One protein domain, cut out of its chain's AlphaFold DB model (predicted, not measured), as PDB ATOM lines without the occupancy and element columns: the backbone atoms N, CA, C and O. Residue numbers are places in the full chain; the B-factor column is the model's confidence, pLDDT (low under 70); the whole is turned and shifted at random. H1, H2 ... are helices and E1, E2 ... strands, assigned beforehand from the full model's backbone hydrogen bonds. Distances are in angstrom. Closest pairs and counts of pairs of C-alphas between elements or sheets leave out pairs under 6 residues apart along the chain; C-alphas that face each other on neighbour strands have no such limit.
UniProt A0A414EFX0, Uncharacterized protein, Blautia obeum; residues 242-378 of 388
ATOM      1  N   HIS A 242     114.003 127.960 120.119       95.50
ATOM      2  CA  HIS A 242     113.719 126.786 120.936       95.50
ATOM      3  C   HIS A 242     114.216 125.483 120.290       95.50
ATOM      4  O   HIS A 242     114.169 124.431 120.933       95.50
ATOM      5  N   ARG A 243     114.663 125.503 119.025       96.25
ATOM      6  CA  ARG A 243     115.130 124.306 118.310       96.25
ATOM      7  C   ARG A 243     116.556 123.931 118.709       96.25
ATOM      8  O   ARG A 243     117.469 124.759 118.699       96.25
ATOM      9  N   MET A 244     116.778 122.654 118.995       94.81
ATOM     10  CA  MET A 244     118.084 122.097 119.348       94.81
ATOM     11  C   MET A 244     118.291 120.727 118.704       94.81
ATOM     12  O   MET A 244     117.334 119.998 118.431       94.81
ATOM     13  N   TYR A 245     119.560 120.376 118.506       94.75
ATOM     14  CA  TYR A 245     119.966 119.033 118.116       94.75
ATOM     15  C   TYR A 245     120.631 118.321 119.280       94.75
ATOM     16  O   TYR A 245     121.316 118.968 120.067       94.75
ATOM     17  N   ASN A 246     120.471 116.999 119.320       94.62
ATOM     18  CA  ASN A 246     121.315 116.079 120.088       94.62
ATOM     19  C   ASN A 246     121.559 116.497 121.549       94.62
ATOM     20  O   ASN A 246     122.615 117.050 121.870       94.62
ATOM     21  N   PRO A 247     120.632 116.180 122.467       94.81
ATOM     22  CA  PRO A 247     120.929 116.181 123.895       94.81
ATOM     23  C   PRO A 247     122.231 115.429 124.190       94.81
ATOM     24  O   PRO A 247     122.520 114.413 123.556       94.81
ATOM     25  N   GLN A 248     123.011 115.914 125.149       94.50
ATOM     26  CA  GLN A 248     124.223 115.252 125.624       94.50
ATOM     27  C   GLN A 248     123.873 114.066 126.528       94.50
ATOM     28  O   GLN A 248     122.804 114.032 127.131       94.50
ATOM     29  N   THR A 249     124.786 113.108 126.652       93.12
ATOM     30  CA  THR A 249     124.623 111.935 127.515       93.12
ATOM     31  C   THR A 249     125.601 111.998 128.682       93.12
ATOM     32  O   THR A 249     126.793 112.241 128.503       93.12
ATOM     33  N   TYR A 250     125.124 111.723 129.888       91.81
ATOM     34  CA  TYR A 250     125.971 111.452 131.045       91.81
ATOM     35  C   TYR A 250     125.848 109.982 131.434       91.81
ATOM     36  O   TYR A 250     124.732 109.468 131.511       91.81
ATOM     37  N   MET A 251     126.974 109.318 131.699       90.69
ATOM     38  CA  MET A 251     127.011 107.956 132.235       90.69
ATOM     39  C   MET A 251     128.097 107.811 133.303       90.69
ATOM     40  O   MET A 251     129.262 108.148 133.080       90.69
ATOM     41  N   PHE A 252     127.714 107.258 134.451       90.44
ATOM     42  CA  PHE A 252     128.602 106.937 135.561       90.44
ATOM     43  C   PHE A 252     128.618 105.433 135.841       90.44
ATOM     44  O   PHE A 252     127.563 104.821 136.022       90.44
ATOM     45  N   PHE A 253     129.815 104.860 135.933       89.56
ATOM     46  CA  PHE A 253     130.064 103.447 136.210       89.56
ATOM     47  C   PHE A 253     130.767 103.273 137.558       89.56
ATOM     48  O   PHE A 253     131.525 104.130 138.008       89.56
ATOM     49  N   GLU A 254     130.529 102.147 138.221       88.62
ATOM     50  CA  GLU A 254     131.133 101.873 139.530       88.62
ATOM     51  C   GLU A 254     132.592 101.408 139.437       88.62
ATOM     52  O   GLU A 254     133.362 101.587 140.378       88.62
ATOM     53  N   ASN A 255     132.987 100.816 138.312       88.75
ATOM     54  CA  ASN A 255     134.324 100.276 138.101       88.75
ATOM     55  C   ASN A 255     134.752 100.411 136.626       88.75
ATOM     56  O   ASN A 255     133.952 100.731 135.743       88.75
ATOM     57  N   GLU A 256     136.040 100.183 136.366       88.69
ATOM     58  CA  GLU A 256     136.631 100.317 135.030       88.69
ATOM     59  C   GLU A 256     136.161  99.229 134.049       88.69
ATOM     60  O   GLU A 256     136.111  99.474 132.843       88.69
ATOM     61  N   GLU A 257     135.811  98.036 134.538       87.25
ATOM     62  CA  GLU A 257     135.369  96.919 133.696       87.25
ATOM     63  C   GLU A 257     133.998  97.200 133.070       87.25
ATOM     64  O   GLU A 257     133.848  97.112 131.848       87.25
ATOM     65  N   ASP A 258     133.031  97.619 133.885       85.81
ATOM     66  CA  ASP A 258     131.692  98.027 133.453       85.81
ATOM     67  C   ASP A 258     131.756  99.217 132.487       85.81
ATOM     68  O   ASP A 258     131.079  99.218 131.457       85.81
ATOM     69  N   TYR A 259     132.637 100.188 132.759       84.38
ATOM     70  CA  TYR A 259     132.914 101.302 131.848       84.38
ATOM     71  C   TYR A 259     133.437 100.821 130.487       84.38
ATOM     72  O   TYR A 259     132.899 101.211 129.451       84.38
ATOM     73  N   LYS A 260     134.451  99.945 130.459       85.19
ATOM     74  CA  LYS A 260     135.024  99.423 129.203       85.19
ATOM     75  C   LYS A 260     134.016  98.622 128.387       85.19
ATOM     76  O   LYS A 260     134.086  98.625 127.161       85.19
ATOM     77  N   GLN A 261     133.103  97.925 129.057       84.19
ATOM     78  CA  GLN A 261     132.056  97.144 128.404       84.19
ATOM     79  C   GLN A 261     130.784  97.954 128.117       84.19
ATOM     80  O   GLN A 261     129.892  97.420 127.459       84.19
ATOM     81  N   LEU A 262     130.693  99.203 128.595       81.06
ATOM     82  CA  LEU A 262     129.493 100.045 128.574       81.06
ATOM     83  C   LEU A 262     128.253  99.319 129.119       81.06
ATOM     84  O   LEU A 262     127.167  99.379 128.541       81.06
ATOM     85  N   LYS A 263     128.420  98.613 130.240       81.88
ATOM     86  CA  LYS A 263     127.351  97.863 130.916       81.88
ATOM     87  C   LYS A 263     127.126  98.397 132.321       81.88
ATOM     88  O   LYS A 263     128.026  98.968 132.919       81.88
ATOM     89  N   ASN A 264     125.917  98.196 132.845       81.56
ATOM     90  CA  ASN A 264     125.579  98.462 134.248       81.56
ATOM     91  C   ASN A 264     125.890  99.901 134.721       81.56
ATOM     92  O   ASN A 264     126.403 100.104 135.820       81.56
ATOM     93  N   ALA A 265     125.582 100.916 133.905       84.19
ATOM     94  CA  ALA A 265     125.740 102.312 134.317       84.19
ATOM     95  C   ALA A 265     124.882 102.609 135.564       84.19
ATOM     96  O   ALA A 265     123.656 102.506 135.524       84.19
ATOM     97  N   LYS A 266     125.533 103.010 136.662       84.38
ATOM     98  CA  LYS A 266     124.917 103.296 137.969       84.38
ATOM     99  C   LYS A 266     124.077 104.571 137.954       84.38
ATOM    100  O   LYS A 266     123.112 104.685 138.704       84.38
ATOM    101  N   ASN A 267     124.458 105.532 137.119       86.25
ATOM    102  CA  ASN A 267     123.670 106.725 136.844       86.25
ATOM    103  C   ASN A 267     123.817 107.077 135.365       86.25
ATOM    104  O   ASN A 267     124.932 107.073 134.841       86.25
ATOM    105  N   HIS A 268     122.707 107.366 134.699       89.81
ATOM    106  CA  HIS A 268     122.689 107.723 133.291       89.81
ATOM    107  C   HIS A 268     121.524 108.667 133.000       89.81
ATOM    108  O   HIS A 268     120.444 108.524 133.571       89.81
ATOM    109  N   TYR A 269     121.736 109.643 132.123       91.88
ATOM    110  CA  TYR A 269     120.665 110.516 131.649       91.88
ATOM    111  C   TYR A 269     121.084 111.298 130.403       91.88
ATOM    112  O   TYR A 269     122.261 111.596 130.194       91.88
ATOM    113  N   HIS A 270     120.087 111.673 129.602       94.44
ATOM    114  CA  HIS A 270     120.225 112.668 128.540       94.44
ATOM    115  C   HIS A 270     119.998 114.061 129.120       94.44
ATOM    116  O   HIS A 270     119.121 114.219 129.970       94.44
ATOM    117  N   PHE A 271     120.742 115.072 128.684       95.12
ATOM    118  CA  PHE A 271     120.587 116.444 129.164       95.12
ATOM    119  C   PHE A 271     120.853 117.493 128.087       95.12
ATOM    120  O   PHE A 271     121.533 117.242 127.095       95.12
ATOM    121  N   ILE A 272     120.327 118.692 128.313       96.38
ATOM    122  CA  ILE A 272     120.756 119.908 127.625       96.38
ATOM    123  C   ILE A 272     121.303 120.898 128.648       96.38
ATOM    124  O   ILE A 272     120.863 120.924 129.802       96.38
ATOM    125  N   GLU A 273     122.273 121.698 128.224       94.88
ATOM    126  CA  GLU A 273     122.812 122.784 129.036       94.88
ATOM    127  C   GLU A 273     121.922 124.022 128.902       94.88
ATOM    128  O   GLU A 273     121.531 124.396 127.794       94.88
ATOM    129  N   VAL A 274     121.585 124.645 130.029       94.56
ATOM    130  CA  VAL A 274     120.720 125.828 130.088       94.56
ATOM    131  C   VAL A 274     121.255 126.868 131.066       94.56
ATOM    132  O   VAL A 274     121.945 126.546 132.032       94.56
ATOM    133  N   ASP A 275     120.889 128.129 130.848       93.25
ATOM    134  CA  ASP A 275     121.012 129.160 131.877       93.25
ATOM    135  C   ASP A 275     119.859 129.001 132.874       93.25
ATOM    136  O   ASP A 275     118.691 129.160 132.514       93.25
ATOM    137  N   ALA A 276     120.181 128.706 134.135       91.06
ATOM    138  CA  ALA A 276     119.196 128.526 135.200       91.06
ATOM    139  C   ALA A 276     118.300 129.761 135.415       91.06
ATOM    140  O   ALA A 276     117.173 129.621 135.892       91.06
ATOM    141  N   ASN A 277     118.765 130.959 135.042       91.19
ATOM    142  CA  ASN A 277     117.982 132.192 135.142       91.19
ATOM    143  C   ASN A 277     117.065 132.426 133.934       91.19
ATOM    144  O   ASN A 277     116.185 133.283 134.000       91.19
ATOM    145  N   ASN A 278     117.267 131.691 132.837       93.00
ATOM    146  CA  ASN A 278     116.560 131.891 131.575       93.00
ATOM    147  C   ASN A 278     116.184 130.553 130.915       93.00
ATOM    148  O   ASN A 278     116.503 130.286 129.756       93.00
ATOM    149  N   ILE A 279     115.510 129.689 131.674       94.38
ATOM    150  CA  ILE A 279     114.977 128.426 131.158       94.38
ATOM    151  C   ILE A 279     113.740 128.723 130.307       94.38
ATOM    152  O   ILE A 279     112.750 129.270 130.801       94.38
ATOM    153  N   LEU A 280     113.773 128.317 129.036       95.00
ATOM    154  CA  LEU A 280     112.635 128.474 128.134       95.00
ATOM    155  C   LEU A 280     111.483 127.562 128.580       95.00
ATOM    156  O   LEU A 280     111.724 126.452 129.060       95.00
ATOM    157  N   PRO A 281     110.214 127.968 128.400       95.44
ATOM    158  CA  PRO A 281     109.069 127.138 128.780       95.44
ATOM    159  C   PRO A 281     108.947 125.861 127.933       95.44
ATOM    160  O   PRO A 281     108.311 124.895 128.362       95.44
ATOM    161  N   GLN A 282     109.547 125.860 126.742       96.12
ATOM    162  CA  GLN A 282     109.477 124.776 125.774       96.12
ATOM    163  C   GLN A 282     110.793 124.678 124.997       96.12
ATOM    164  O   GLN A 282     111.407 125.692 124.688       96.12
ATOM    165  N   TYR A 283     111.181 123.467 124.617       97.19
ATOM    166  CA  TYR A 283     112.276 123.191 123.687       97.19
ATOM    167  C   TYR A 283     111.765 122.289 122.560       97.19
ATOM    168  O   TYR A 283     110.772 121.577 122.724       97.19
ATOM    169  N   GLN A 284     112.405 122.324 121.396       97.12
ATOM    170  CA  GLN A 284     112.065 121.474 120.257       97.12
ATOM    171  C   GLN A 284     113.306 120.708 119.810       97.12
ATOM    172  O   GLN A 284     114.307 121.308 119.425       97.12
ATOM    173  N   ILE A 285     113.259 119.383 119.885       96.50
ATOM    174  CA  ILE A 285     114.459 118.549 119.797       96.50
ATOM    175  C   ILE A 285     114.337 117.586 118.624       96.50
ATOM    176  O   ILE A 285     113.350 116.856 118.499       96.50
ATOM    177  N   MET A 286     115.372 117.573 117.790       95.62
ATOM    178  CA  MET A 286     115.583 116.581 116.738       95.62
ATOM    179  C   MET A 286     116.958 115.934 116.931       95.62
ATOM    180  O   MET A 286     117.868 116.549 117.488       95.62
ATOM    181  N   LEU A 287     117.116 114.685 116.506       94.94
ATOM    182  CA  LEU A 287     118.394 113.980 116.554       94.94
ATOM    183  C   LEU A 287     119.017 113.974 115.167       94.94
ATOM    184  O   LEU A 287     118.324 113.734 114.179       94.94
ATOM    185  N   VAL A 288     120.317 114.231 115.091       93.12
ATOM    186  CA  VAL A 288     121.042 114.336 113.828       93.12
ATOM    187  C   VAL A 288     122.412 113.684 113.943       93.12
ATOM    188  O   VAL A 288     123.204 114.036 114.808       93.12
ATOM    189  N   CYS A 289     122.705 112.749 113.051       90.19
ATOM    190  CA  CYS A 289     124.047 112.226 112.841       90.19
ATOM    191  C   CYS A 289     124.665 113.009 111.684       90.19
ATOM    192  O   CYS A 289     124.283 112.802 110.532       90.19
ATOM    193  N   ASP A 290     125.594 113.908 111.999       87.31
ATOM    194  CA  ASP A 290     126.310 114.717 111.014       87.31
ATOM    195  C   ASP A 290     127.651 114.060 110.660       87.31
ATOM    196  O   ASP A 290     128.610 114.111 111.427       87.31
ATOM    197  N   GLY A 291     127.702 113.412 109.497       81.25
ATOM    198  CA  GLY A 291     128.916 112.846 108.909       81.25
ATOM    199  C   GLY A 291     129.622 113.794 107.936       81.25
ATOM    200  O   GLY A 291     130.374 113.320 107.091       81.25
ATOM    201  N   SER A 292     129.360 115.106 107.978       75.75
ATOM    202  CA  SER A 292     129.940 116.073 107.028       75.75
ATOM    203  C   SER A 292     131.463 116.203 107.102       75.75
ATOM    204  O   SER A 292     132.082 116.571 106.104       75.75
ATOM    205  N   GLU A 293     132.066 115.846 108.238       73.06
ATOM    206  CA  GLU A 293     133.519 115.849 108.458       73.06
ATOM    207  C   GLU A 293     134.211 114.542 108.027       73.06
ATOM    208  O   GLU A 293     135.397 114.363 108.290       73.06
ATOM    209  N   ALA A 294     133.502 113.608 107.378       74.69
ATOM    210  CA  ALA A 294     134.115 112.375 106.896       74.69
ATOM    211  C   ALA A 294     135.181 112.651 105.816       74.69
ATOM    212  O   ALA A 294     134.950 113.424 104.882       74.69
ATOM    213  N   ASP A 295     136.331 111.972 105.931       71.56
ATOM    214  CA  ASP A 295     137.490 112.140 105.037       71.56
ATOM    215  C   ASP A 295     137.181 111.789 103.568       71.56
ATOM    216  O   ASP A 295     137.802 112.333 102.655       71.56
ATOM    217  N   ASN A 296     136.205 110.905 103.331       73.75
ATOM    218  CA  ASN A 296     135.760 110.506 101.998       73.75
ATOM    219  C   ASN A 296     134.375 111.085 101.686       73.75
ATOM    220  O   ASN A 296     133.448 110.970 102.488       73.75
ATOM    221  N   ASP A 297     134.194 111.608 100.471       70.69
ATOM    222  CA  ASP A 297     132.898 112.133 100.012       70.69
ATOM    223  C   ASP A 297     131.785 111.068  99.988       70.69
ATOM    224  O   ASP A 297     130.620 111.403 100.179       70.69
ATOM    225  N   GLU A 298     132.122 109.785  99.811       69.81
ATOM    226  CA  GLU A 298     131.152 108.678  99.866       69.81
ATOM    227  C   GLU A 298     130.603 108.426 101.283       69.81
ATOM    228  O   GLU A 298     129.503 107.890 101.436       69.81
ATOM    229  N   ASP A 299     131.336 108.850 102.316       69.81
ATOM    230  CA  ASP A 299     130.958 108.685 103.722       69.81
ATOM    231  C   ASP A 299     130.196 109.903 104.275       69.81
ATOM    232  O   ASP A 299     129.590 109.817 105.352       69.81
ATOM    233  N   LYS A 300     130.158 111.021 103.530       79.50
ATOM    234  CA  LYS A 300     129.403 112.225 103.896       79.50
ATOM    235  C   LYS A 300     127.906 111.956 103.837       79.50
ATOM    236  O   LYS A 300     127.272 111.969 102.782       79.50
ATOM    237  N   ARG A 301     127.313 111.756 105.010       83.81
ATOM    238  CA  ARG A 301     125.866 111.598 105.169       83.81
ATOM    239  C   ARG A 301     125.350 112.351 106.380       83.81
ATOM    240  O   ARG A 301     126.010 112.413 107.411       83.81
ATOM    241  N   ILE A 302     124.147 112.894 106.243       89.38
ATOM    242  CA  ILE A 302     123.379 113.461 107.349       89.38
ATOM    243  C   ILE A 302     122.156 112.572 107.529       89.38
ATOM    244  O   ILE A 302     121.336 112.446 106.617       89.38
ATOM    245  N   GLU A 303     122.042 111.938 108.692       90.62
ATOM    246  CA  GLU A 303     120.854 111.169 109.072       90.62
ATOM    247  C   GLU A 303     120.097 111.919 110.169       90.62
ATOM    248  O   GLU A 303     120.701 112.395 111.127       90.62
ATOM    249  N   MET A 304     118.776 112.023 110.040       92.44
ATOM    250  CA  MET A 304     117.917 112.735 110.988       92.44
ATOM    251  C   MET A 304     116.885 111.788 111.586       92.44
ATOM    252  O   MET A 304     116.356 110.920 110.889       92.44
ATOM    253  N   PHE A 305     116.568 111.985 112.861       93.81
ATOM    254  CA  PHE A 305     115.592 111.188 113.592       93.81
ATOM    255  C   PHE A 305     114.776 112.063 114.536       93.81
ATOM    256  O   PHE A 305     115.264 113.049 115.092       93.81
ATOM    257  N   ASN A 306     113.540 111.648 114.784       93.94
ATOM    258  CA  ASN A 306     112.732 112.227 115.845       93.94
ATOM    259  C   ASN A 306     113.360 111.950 117.217       93.94
ATOM    260  O   ASN A 306     113.969 110.901 117.440       93.94
ATOM    261  N   SER A 307     113.191 112.882 118.156       93.62
ATOM    262  CA  SER A 307     113.642 112.665 119.531       93.62
ATOM    263  C   SER A 307     112.833 111.554 120.205       93.62
ATOM    264  O   SER A 307     111.627 111.677 120.441       93.62
ATOM    265  N   VAL A 308     113.525 110.472 120.559       92.19
ATOM    266  CA  VAL A 308     112.945 109.291 121.217       92.19
ATOM    267  C   VAL A 308     112.911 109.406 122.743       92.19
ATOM    268  O   VAL A 308     112.330 108.558 123.415       92.19
ATOM    269  N   TYR A 309     113.534 110.439 123.310       91.00
ATOM    270  CA  TYR A 309     113.755 110.511 124.750       91.00
ATOM    271  C   TYR A 309     112.465 110.840 125.517       91.00
ATOM    272  O   TYR A 309     111.806 111.832 125.192       91.00
ATOM    273  N   PRO A 310     112.103 110.057 126.549       90.56
ATOM    274  CA  PRO A 310     110.920 110.325 127.366       90.56
ATOM    275  C   PRO A 310     111.155 111.444 128.389       90.56
ATOM    276  O   PRO A 310     110.216 112.152 128.746       90.56
ATOM    277  N   ILE A 311     112.396 111.603 128.859       92.88
ATOM    278  CA  ILE A 311     112.837 112.668 129.763       92.88
ATOM    279  C   ILE A 311     114.233 113.128 129.333       92.88
ATOM    280  O   ILE A 311     115.087 112.298 129.019       92.88
ATOM    281  N   ILE A 312     114.460 114.443 129.332       95.19
ATOM    282  CA  ILE A 312     115.779 115.062 129.128       95.19
ATOM    283  C   ILE A 312     116.018 116.030 130.288       95.19
ATOM    284  O   ILE A 312     115.137 116.813 130.629       95.19
ATOM    285  N   MET A 313     117.179 115.971 130.928       95.81
ATOM    286  CA  MET A 313     117.494 116.811 132.082       95.81
ATOM    287  C   MET A 313     117.918 118.217 131.646       95.81
ATOM    288  O   MET A 313     118.561 118.392 130.611       95.81
ATOM    289  N   LEU A 314     117.587 119.218 132.457       96.88
ATOM    290  CA  LEU A 314     118.074 120.587 132.309       96.88
ATOM    291  C   LEU A 314     119.251 120.783 133.258       96.88
ATOM    292  O   LEU A 314     119.063 120.757 134.476       96.88
ATOM    293  N   LYS A 315     120.454 120.939 132.710       95.38
ATOM    294  CA  LYS A 315     121.693 121.060 133.478       95.38
ATOM    295  C   LYS A 315     122.230 122.486 133.388       95.38
ATOM    296  O   LYS A 315     122.336 123.022 132.290       95.38
ATOM    297  N   ASP A 316     122.557 123.092 134.521       93.88
ATOM    298  CA  ASP A 316     123.126 124.440 134.558       93.88
ATOM    299  C   ASP A 316     124.661 124.444 134.403       93.88
ATOM    300  O   ASP A 316     125.320 123.400 134.349       93.88
ATOM    301  N   CYS A 317     125.249 125.641 134.366       88.56
ATOM    302  CA  CYS A 317     126.698 125.829 134.274       88.56
ATOM    303  C   CYS A 317     127.480 125.351 135.516       88.56
ATOM    304  O   CYS A 317     128.691 125.144 135.424       88.56
ATOM    305  N   ASN A 318     126.814 125.131 136.653       88.44
ATOM    306  CA  ASN A 318     127.406 124.579 137.876       88.44
ATOM    307  C   ASN A 318     127.343 123.043 137.916       88.44
ATOM    308  O   ASN A 318     127.765 122.434 138.898       88.44
ATOM    309  N   ASN A 319     126.873 122.410 136.837       86.38
ATOM    310  CA  ASN A 319     126.579 120.983 136.742       86.38
ATOM    311  C   ASN A 319     125.416 120.500 137.622       86.38
ATOM    312  O   ASN A 319     125.288 119.291 137.842       86.38
ATOM    313  N   GLU A 320     124.547 121.395 138.081       92.38
ATOM    314  CA  GLU A 320     123.340 121.045 138.820       92.38
ATOM    315  C   GLU A 320     122.161 120.800 137.870       92.38
ATOM    316  O   GLU A 320     121.996 121.465 136.846       92.38
ATOM    317  N   ILE A 321     121.316 119.822 138.207       95.06
ATOM    318  CA  ILE A 321     120.072 119.580 137.471       95.06
ATOM    319  C   ILE A 321     118.994 120.500 138.028       95.06
ATOM    320  O   ILE A 321     118.547 120.317 139.162       95.06
ATOM    321  N   VAL A 322     118.549 121.449 137.210       96.19
ATOM    322  CA  VAL A 322     117.595 122.515 137.568       96.19
ATOM    323  C   VAL A 322     116.171 122.249 137.067       96.19
ATOM    324  O   VAL A 322     115.249 123.009 137.355       96.19
ATOM    325  N   GLY A 323     115.964 121.153 136.334       96.75
ATOM    326  CA  GLY A 323     114.650 120.739 135.856       96.75
ATOM    327  C   GLY A 323     114.706 119.561 134.890       96.75
ATOM    328  O   GLY A 323     115.761 118.967 134.663       96.75
ATOM    329  N   ILE A 324     113.555 119.245 134.301       97.06
ATOM    330  CA  ILE A 324     113.410 118.227 133.258       97.06
ATOM    331  C   ILE A 324     112.564 118.736 132.095       97.06
ATOM    332  O   ILE A 324     111.728 119.627 132.239       97.06
ATOM    333  N   LEU A 325     112.745 118.094 130.952       97.31
ATOM    334  CA  LEU A 325     111.939 118.212 129.753       97.31
ATOM    335  C   LEU A 325     111.112 116.942 129.576       97.31
ATOM    336  O   LEU A 325     111.663 115.839 129.602       97.31
ATOM    337  N   LYS A 326     109.807 117.101 129.346       95.75
ATOM    338  CA  LYS A 326     108.893 116.006 128.978       95.75
ATOM    339  C   LYS A 326     108.207 116.304 127.643       95.75
ATOM    340  O   LYS A 326     107.856 117.466 127.428       95.75
ATOM    341  N   PRO A 327     107.999 115.306 126.766       95.50
ATOM    342  CA  PRO A 327     107.246 115.494 125.532       95.50
ATOM    343  C   PRO A 327     105.874 116.127 125.781       95.50
ATOM    344  O   PRO A 327     105.211 115.806 126.769       95.50
ATOM    345  N   GLU A 328     105.449 117.027 124.896       95.00
ATOM    346  CA  GLU A 328     104.091 117.596 124.937       95.00
ATOM    347  C   GLU A 328     103.038 116.665 124.323       95.00
ATOM    348  O   GLU A 328     101.845 116.786 124.607       95.00
ATOM    349  N   ASP A 329     103.480 115.754 123.461       92.06
ATOM    350  CA  ASP A 329     102.666 114.703 122.870       92.06
ATOM    351  C   ASP A 329     102.637 113.439 123.749       92.06
ATOM    352  O   ASP A 329     103.481 113.232 124.619       92.06
ATOM    353  N   ASN A 330     101.661 112.568 123.489       88.94
ATOM    354  CA  ASN A 330     101.567 111.242 124.111       88.94
ATOM    355  C   ASN A 330     102.091 110.137 123.174       88.94
ATOM    356  O   ASN A 330     101.716 108.971 123.319       88.94
ATOM    357  N   GLU A 331     102.890 110.494 122.168       88.31
ATOM    358  CA  GLU A 331     103.379 109.557 121.162       88.31
ATOM    359  C   GLU A 331     104.676 108.890 121.634       88.31
ATOM    360  O   GLU A 331     105.478 109.437 122.395       88.31
ATOM    361  N   THR A 332     104.888 107.653 121.192       86.38
ATOM    362  CA  THR A 332     106.130 106.925 121.453       86.38
ATOM    363  C   THR A 332     106.900 106.813 120.153       86.38
ATOM    364  O   THR A 332     106.494 106.081 119.254       86.38
ATOM    365  N   TYR A 333     108.018 107.527 120.082       88.38
ATOM    366  CA  TYR A 333     108.909 107.496 118.932       88.38
ATOM    367  C   TYR A 333     109.937 106.378 119.077       88.38
ATOM    368  O   TYR A 333     110.412 106.088 120.179       88.38
ATOM    369  N   LYS A 334     110.311 105.774 117.952       88.06
ATOM    370  CA  LYS A 334     111.462 104.868 117.848       88.06
ATOM    371  C   LYS A 334     112.433 105.421 116.815       88.06
ATOM    372  O   LYS A 334     112.043 106.156 115.913       88.06
ATOM    373  N   LEU A 335     113.709 105.052 116.918       84.50
ATOM    374  CA  LEU A 335     114.651 105.375 115.849       84.50
ATOM    375  C   LEU A 335     114.182 104.719 114.549       84.50
ATOM    376  O   LEU A 335     113.940 103.513 114.527       84.50
ATOM    377  N   ARG A 336     114.107 105.521 113.478       81.62
ATOM    378  CA  ARG A 336     113.644 105.097 112.144       81.62
ATOM    379  C   ARG A 336     112.208 104.559 112.155       81.62
ATOM    380  O   ARG A 336     111.937 103.504 111.586       81.62
ATOM    381  N   ASP A 337     111.308 105.262 112.832       84.38
ATOM    382  CA  ASP A 337     109.879 104.975 112.761       84.38
ATOM    383  C   ASP A 337     109.197 105.632 111.546       84.38
ATOM    384  O   ASP A 337     109.836 106.267 110.711       84.38
ATOM    385  N   GLU A 338     107.890 105.400 111.415       82.75
ATOM    386  CA  GLU A 338     107.061 105.875 110.300       82.75
ATOM    387  C   GLU A 338     106.560 107.319 110.469       82.75
ATOM    388  O   GLU A 338     105.841 107.830 109.607       82.75
ATOM    389  N   HIS A 339     106.904 107.983 111.576       87.12
ATOM    390  CA  HIS A 339     106.462 109.349 111.819       87.12
ATOM    391  C   HIS A 339     107.203 110.327 110.898       87.12
ATOM    392  O   HIS A 339     108.380 110.155 110.580       87.12
ATOM    393  N   ASN A 340     106.524 111.413 110.519       90.31
ATOM    394  CA  ASN A 340     107.190 112.531 109.851       90.31
ATOM    395  C   ASN A 340     108.321 113.065 110.736       90.31
ATOM    396  O   ASN A 340     108.189 113.100 111.963       90.31
ATOM    397  N   LEU A 341     109.409 113.522 110.117       92.62
ATOM    398  CA  LEU A 341     110.486 114.166 110.861       92.62
ATOM    399  C   LEU A 341     109.992 115.503 111.412       92.62
ATOM    400  O   LEU A 341     109.480 116.338 110.666       92.62
ATOM    401  N   ILE A 342     110.133 115.706 112.714       93.19
ATOM    402  CA  ILE A 342     109.748 116.932 113.401       93.19
ATOM    403  C   ILE A 342     110.781 117.282 114.468       93.19
ATOM    404  O   ILE A 342     111.411 116.416 115.078       93.19
ATOM    405  N   TYR A 343     110.879 118.571 114.779       94.75
ATOM    406  CA  TYR A 343     111.439 118.984 116.060       94.75
ATOM    407  C   TYR A 343     110.395 118.709 117.140       94.75
ATOM    408  O   TYR A 343     109.455 119.485 117.334       94.75
ATOM    409  N   ARG A 344     110.528 117.564 117.812       94.81
ATOM    410  CA  ARG A 344     109.567 117.123 118.824       94.81
ATOM    411  C   ARG A 344     109.549 118.118 119.977       94.81
ATOM    412  O   ARG A 344     110.603 118.506 120.477       94.81
ATOM    413  N   LYS A 345     108.356 118.539 120.391       95.94
ATOM    414  CA  LYS A 345     108.182 119.554 121.431       95.94
ATOM    415  C   LYS A 345     108.274 118.936 122.817       95.94
ATOM    416  O   LYS A 345     107.615 117.939 123.105       95.94
ATOM    417  N   TYR A 346     109.055 119.576 123.674       97.44
ATOM    418  CA  TYR A 346     109.209 119.235 125.075       97.44
ATOM    419  C   TYR A 346     108.869 120.438 125.941       97.44
ATOM    420  O   TYR A 346     109.397 121.527 125.726       97.44
ATOM    421  N   ARG A 347     108.039 120.227 126.957       97.38
ATOM    422  CA  ARG A 347     107.732 121.226 127.978       97.38
ATOM    423  C   ARG A 347     108.755 121.170 129.106       97.38
ATOM    424  O   ARG A 347     109.078 120.087 129.599       97.38
ATOM    425  N   SER A 348     109.179 122.342 129.565       97.06
ATOM    426  CA  SER A 348     110.064 122.501 130.720       97.06
ATOM    427  C   SER A 348     109.311 122.400 132.045       97.06
ATOM    428  O   SER A 348     108.251 123.005 132.232       97.06
ATOM    429  N   ILE A 349     109.875 121.637 132.981       96.69
ATOM    430  CA  ILE A 349     109.355 121.415 134.333       96.69
ATOM    431  C   ILE A 349     110.493 121.667 135.329       96.69
ATOM    432  O   ILE A 349     111.444 120.891 135.408       96.69
ATOM    433  N   THR A 350     110.391 122.754 136.094       95.12
ATOM    434  CA  THR A 350     111.424 123.219 137.044       95.12
ATOM    435  C   THR A 350     111.002 123.094 138.512       95.12
ATOM    436  O   THR A 350     111.814 123.272 139.414       95.12
ATOM    437  N   SER A 351     109.747 122.723 138.779       92.88
ATOM    438  CA  SER A 351     109.211 122.448 140.116       92.88
ATOM    439  C   SER A 351     108.817 120.979 140.243       92.88
ATOM    440  O   SER A 351     108.319 120.396 139.283       92.88
ATOM    441  N   ASP A 352     109.039 120.377 141.414       92.81
ATOM    442  CA  ASP A 352     108.641 118.996 141.749       92.81
ATOM    443  C   ASP A 352     109.137 117.899 140.776       92.81
ATOM    444  O   ASP A 352     108.685 116.757 140.812       92.81
ATOM    445  N   TYR A 353     110.142 118.205 139.948       94.06
ATOM    446  CA  TYR A 353     110.681 117.307 138.919       94.06
ATOM    447  C   TYR A 353     111.524 116.151 139.474       94.06
ATOM    448  O   TYR A 353     111.832 115.204 138.753       94.06
ATOM    449  N   ARG A 354     111.935 116.214 140.748       92.12
ATOM    450  CA  ARG A 354     112.904 115.273 141.338       92.12
ATOM    451  C   ARG A 354     112.419 113.825 141.323       92.12
ATOM    452  O   ARG A 354     113.229 112.932 141.099       92.12
ATOM    453  N   GLN A 355     111.123 113.593 141.540       91.00
ATOM    454  CA  GLN A 355     110.561 112.241 141.509       91.00
ATOM    455  C   GLN A 355     110.590 111.661 140.092       91.00
ATOM    456  O   GLN A 355     110.983 110.515 139.903       91.00
ATOM    457  N   ASP A 356     110.201 112.460 139.100       90.19
ATOM    458  CA  ASP A 356     110.226 112.069 137.691       90.19
ATOM    459  C   ASP A 356     111.654 111.825 137.192       90.19
ATOM    460  O   ASP A 356     111.907 110.839 136.503       90.19
ATOM    461  N   MET A 357     112.592 112.687 137.590       90.38
ATOM    462  CA  MET A 357     114.021 112.527 137.329       90.38
ATOM    463  C   MET A 357     114.548 111.213 137.917       90.38
ATOM    464  O   MET A 357     115.171 110.434 137.202       90.38
ATOM    465  N   PHE A 358     114.282 110.953 139.202       88.31
ATOM    466  CA  PHE A 358     114.716 109.725 139.870       88.31
ATOM    467  C   PHE A 358     114.128 108.487 139.193       88.31
ATOM    468  O   PHE A 358     114.851 107.532 138.919       88.31
ATOM    469  N   ASN A 359     112.835 108.525 138.861       86.94
ATOM    470  CA  ASN A 359     112.187 107.441 138.138       86.94
ATOM    471  C   ASN A 359     112.876 107.195 136.793       86.94
ATOM    472  O   ASN A 359     113.224 106.055 136.529       86.94
ATOM    473  N   ALA A 360     113.154 108.227 135.990       85.81
ATOM    474  CA  ALA A 360     113.830 108.049 134.702       85.81
ATOM    475  C   ALA A 360     115.254 107.487 134.810       85.81
ATOM    476  O   ALA A 360     115.637 106.699 133.955       85.81
ATOM    477  N   ILE A 361     116.017 107.857 135.842       84.50
ATOM    478  CA  ILE A 361     117.372 107.320 136.069       84.50
ATOM    479  C   ILE A 361     117.317 105.850 136.515       84.50
ATOM    480  O   ILE A 361     118.190 105.055 136.176       84.50
ATOM    481  N   CYS A 362     116.314 105.483 137.316       78.06
ATOM    482  CA  CYS A 362     116.221 104.150 137.914       78.06
ATOM    483  C   CYS A 362     115.354 103.162 137.121       78.06
ATOM    484  O   CYS A 362     115.382 101.967 137.418       78.06
ATOM    485  N   SER A 363     114.550 103.626 136.161       66.50
ATOM    486  CA  SER A 363     113.603 102.791 135.420       66.50
ATOM    487  C   SER A 363     114.086 102.474 134.008       66.50
ATOM    488  O   SER A 363     114.331 103.383 133.219       66.50
ATOM    489  N   GLY A 364     114.056 101.191 133.651       61.94
ATOM    490  CA  GLY A 364     114.109 100.745 132.260       61.94
ATOM    491  C   GLY A 364     115.511 100.530 131.692       61.94
ATOM    492  O   GLY A 364     116.505 100.453 132.405       61.94
ATOM    493  N   GLU A 365     115.541 100.353 130.374       65.94
ATOM    494  CA  GLU A 365     116.744 100.170 129.569       65.94
ATOM    495  C   GLU A 365     117.198 101.540 129.043       65.94
ATOM    496  O   GLU A 365     116.409 102.274 128.443       65.94
ATOM    497  N   PHE A 366     118.457 101.914 129.288       79.88
ATOM    498  CA  PHE A 366     119.019 103.167 128.788       79.88
ATOM    499  C   PHE A 366     119.699 102.949 127.445       79.88
ATOM    500  O   PHE A 366     120.699 102.238 127.345       79.88
ATOM    501  N   HIS A 367     119.179 103.603 126.413       79.19
ATOM    502  CA  HIS A 367     119.781 103.567 125.091       79.19
ATOM    503  C   HIS A 367     120.675 104.790 124.884       79.19
ATOM    504  O   HIS A 367     120.204 105.929 124.813       79.19
ATOM    505  N   TYR A 368     121.976 104.529 124.775       81.00
ATOM    506  CA  TYR A 368     122.966 105.492 124.311       81.00
ATOM    507  C   TYR A 368     123.185 105.336 122.801       81.00
ATOM    508  O   TYR A 368     123.342 104.222 122.300       81.00
ATOM    509  N   TYR A 369     123.227 106.462 122.087       84.19
ATOM    510  CA  TYR A 369     123.428 106.518 120.641       84.19
ATOM    511  C   TYR A 369     124.712 107.305 120.318       84.19
ATOM    512  O   TYR A 369     124.657 108.535 120.253       84.19
ATOM    513  N   PRO A 370     125.857 106.628 120.087       77.88
ATOM    514  CA  PRO A 370     127.176 107.263 119.978       77.88
ATOM    515  C   PRO A 370     127.336 108.362 118.923       77.88
ATOM    516  O   PRO A 370     128.229 109.190 119.046       77.88
ATOM    517  N   TYR A 371     126.478 108.384 117.900       82.50
ATOM    518  CA  TYR A 371     126.510 109.372 116.814       82.50
ATOM    519  C   TYR A 371     125.415 110.445 116.917       82.50
ATOM    520  O   TYR A 371     125.319 111.307 116.051       82.50
ATOM    521  N   LEU A 372     124.566 110.384 117.948       84.56
ATOM    522  CA  LEU A 372     123.434 111.300 118.160       84.56
ATOM    523  C   LEU A 372     123.526 112.049 119.494       84.56
ATOM    524  O   LEU A 372     122.604 112.773 119.866       84.56
ATOM    525  N   SER A 373     124.600 111.835 120.252       84.50
ATOM    526  CA  SER A 373     124.793 112.440 121.562       84.50
ATOM    527  C   SER A 373     126.263 112.408 121.955       84.50
ATOM    528  O   SER A 373     126.861 111.337 122.051       84.50
ATOM    529  N   ASN A 374     126.837 113.578 122.239       84.69
ATOM    530  CA  ASN A 374     128.140 113.644 122.891       84.69
ATOM    531  C   ASN A 374     127.997 113.121 124.322       84.69
ATOM    532  O   ASN A 374     127.130 113.586 125.066       84.69
ATOM    533  N   ALA A 375     128.847 112.171 124.707       86.56
ATOM    534  CA  ALA A 375     128.766 111.527 126.008       86.56
ATOM    535  C   ALA A 375     129.937 111.878 126.927       86.56
ATOM    536  O   ALA A 375     131.102 111.842 126.533       86.56
ATOM    537  N   THR A 376     129.609 112.148 128.188       87.94
ATOM    538  CA  THR A 376     130.565 112.190 129.294       87.94
ATOM    539  C   THR A 376     130.503 110.868 130.044       87.94
ATOM    540  O   THR A 376     129.478 110.536 130.644       87.94
ATOM    541  N   PHE A 377     131.613 110.131 130.030       87.06
ATOM    542  CA  PHE A 377     131.765 108.879 130.764       87.06
ATOM    543  C   PHE A 377     132.611 109.106 132.012       87.06
ATOM    544  O   PHE A 377     133.700 109.678 131.946       87.06
ATOM    545  N   CYS A 378     132.123 108.652 133.158       87.31
ATOM    546  CA  CYS A 378     132.830 108.723 134.431       87.31
ATOM    547  C   CYS A 378     132.819 107.348 135.099       87.31
ATOM    548  O   CYS A 378     131.839 106.616 134.990       87.31
TER     549      CYS A 378
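What this domain is: This is residues 242 to 378 of the 388 residues of an uncharacterized protein of Blautia obeum (UniProt A0A414EFX0). What does the model look like? The core is a small, distorted barrel made by E1 and E2 together with E3, E4, E6, E7 and E8, closed where E1 pairs with E4 and E2 with E3. Hairpin E4 and E5 runs out from it to a turn near residue 295, E2, E3 and E9 extend in another direction with small H1 at their far end, and H2 covers E3 and E6 on the barrel's outside. What is it made of? The printed part has 137 residues, with nine named strands and two named helices, H1 coming between E2 and E3 along the chain and H2 between E8 and E9; the strands form one branched sheet with both parallel and antiparallel neighbour pairs, and the class is mixed, helices and strands, with 66 residues, under half, in named elements. How large is it? It is compact, with a radius of gyration of the C-alphas of 15.6 A and spans of 48 by 39 by 29 A.

Where its parts are: Where do the first elements lie? Strand E1, residues 243 to 245, begins at C-alpha 243 at (115.130, 124.306, 118.310) and runs on into E2, residues 248 to 253, across a break of 2 residues, at 45 degrees. Helix H1 holds residues 256 to 261, and E3, residues 267 to 273, is 17.9 A long. Which strands follow? E4, residues 282 to 290, is the longest strand by residues and measures 24.5 A, from C-alpha 282 at (109.477, 124.776, 125.774). E5 holds residues 302 to 306, E6 residues 312 to 315, E7 residues 321 to 327 over 18.0 A, and E8 residues 344 to 349 over 16.1 A. What comes last? Helix H2, residues 354 to 362, is 12.1 A long, and E9, residues 375 to 378, ends at C-alpha 378 at (132.830, 108.723, 134.431).

How they stand to each other: How do the strands meet at E4? The sheet is strongly twisted, and E4 has E1 on one side and E5 and E8 on the other side. E1 is its parallel neighbour, with N 244 and O 284 2.8 A apart, within hydrogen-bond range. E4 is antiparallel to E8 over residues 282 to 285, with N 283 and O 346 at 2.9 A, and to E5 over residues 286 to 290, with N 287 and O 305 at 2.8 A. How does the sheet go on from E8? E6, E7 and E8 form a meander, each strand the antiparallel neighbour of the one before, with N 349 and O 324 at 2.8 A and N 314 and O 323 at 2.9 A. E3 is parallel to E6, with N 313 and O 270 at 2.8 A. What lies beside E2? E3 is antiparallel on one side, with N 250 and O 269 at 2.9 A, and edge strand E9 is parallel on the other side, with N 376 and O 249 at 2.8 A. Where are the helices? H2 is on the sheet at a height over the sheet of 8.2 A, over E3 and only just over E6, with 3 of its C-alphas, and runs along the strands, at 25 degrees to E3 on the local plane; its closest C-alphas to E3 are those of Ile 361 and His 268, 6.0 A apart. H1 only grazes the sheet with residues 256 to 260, the C-alphas of Tyr 259 and Phe 253 of E2 being the closest at 5.6 A, and H1 and H2 are apart. In both helices every O i to N i+4 pair is within hydrogen-bond range.

The domain as a whole: How far does it reach? The two C-alphas farthest apart are those of Asn 296 and Asp 352, at 48.9 A. Are there cuts or long links? The printed part has no cut, and the long links are E4 to E5, E7 to E8 with 16 residues, and H2 to E9 with 12. Where is confidence low? The mean pLDDT of the printed part is 88.8, and residues 298 to 299 and 363 to 365 are under 70.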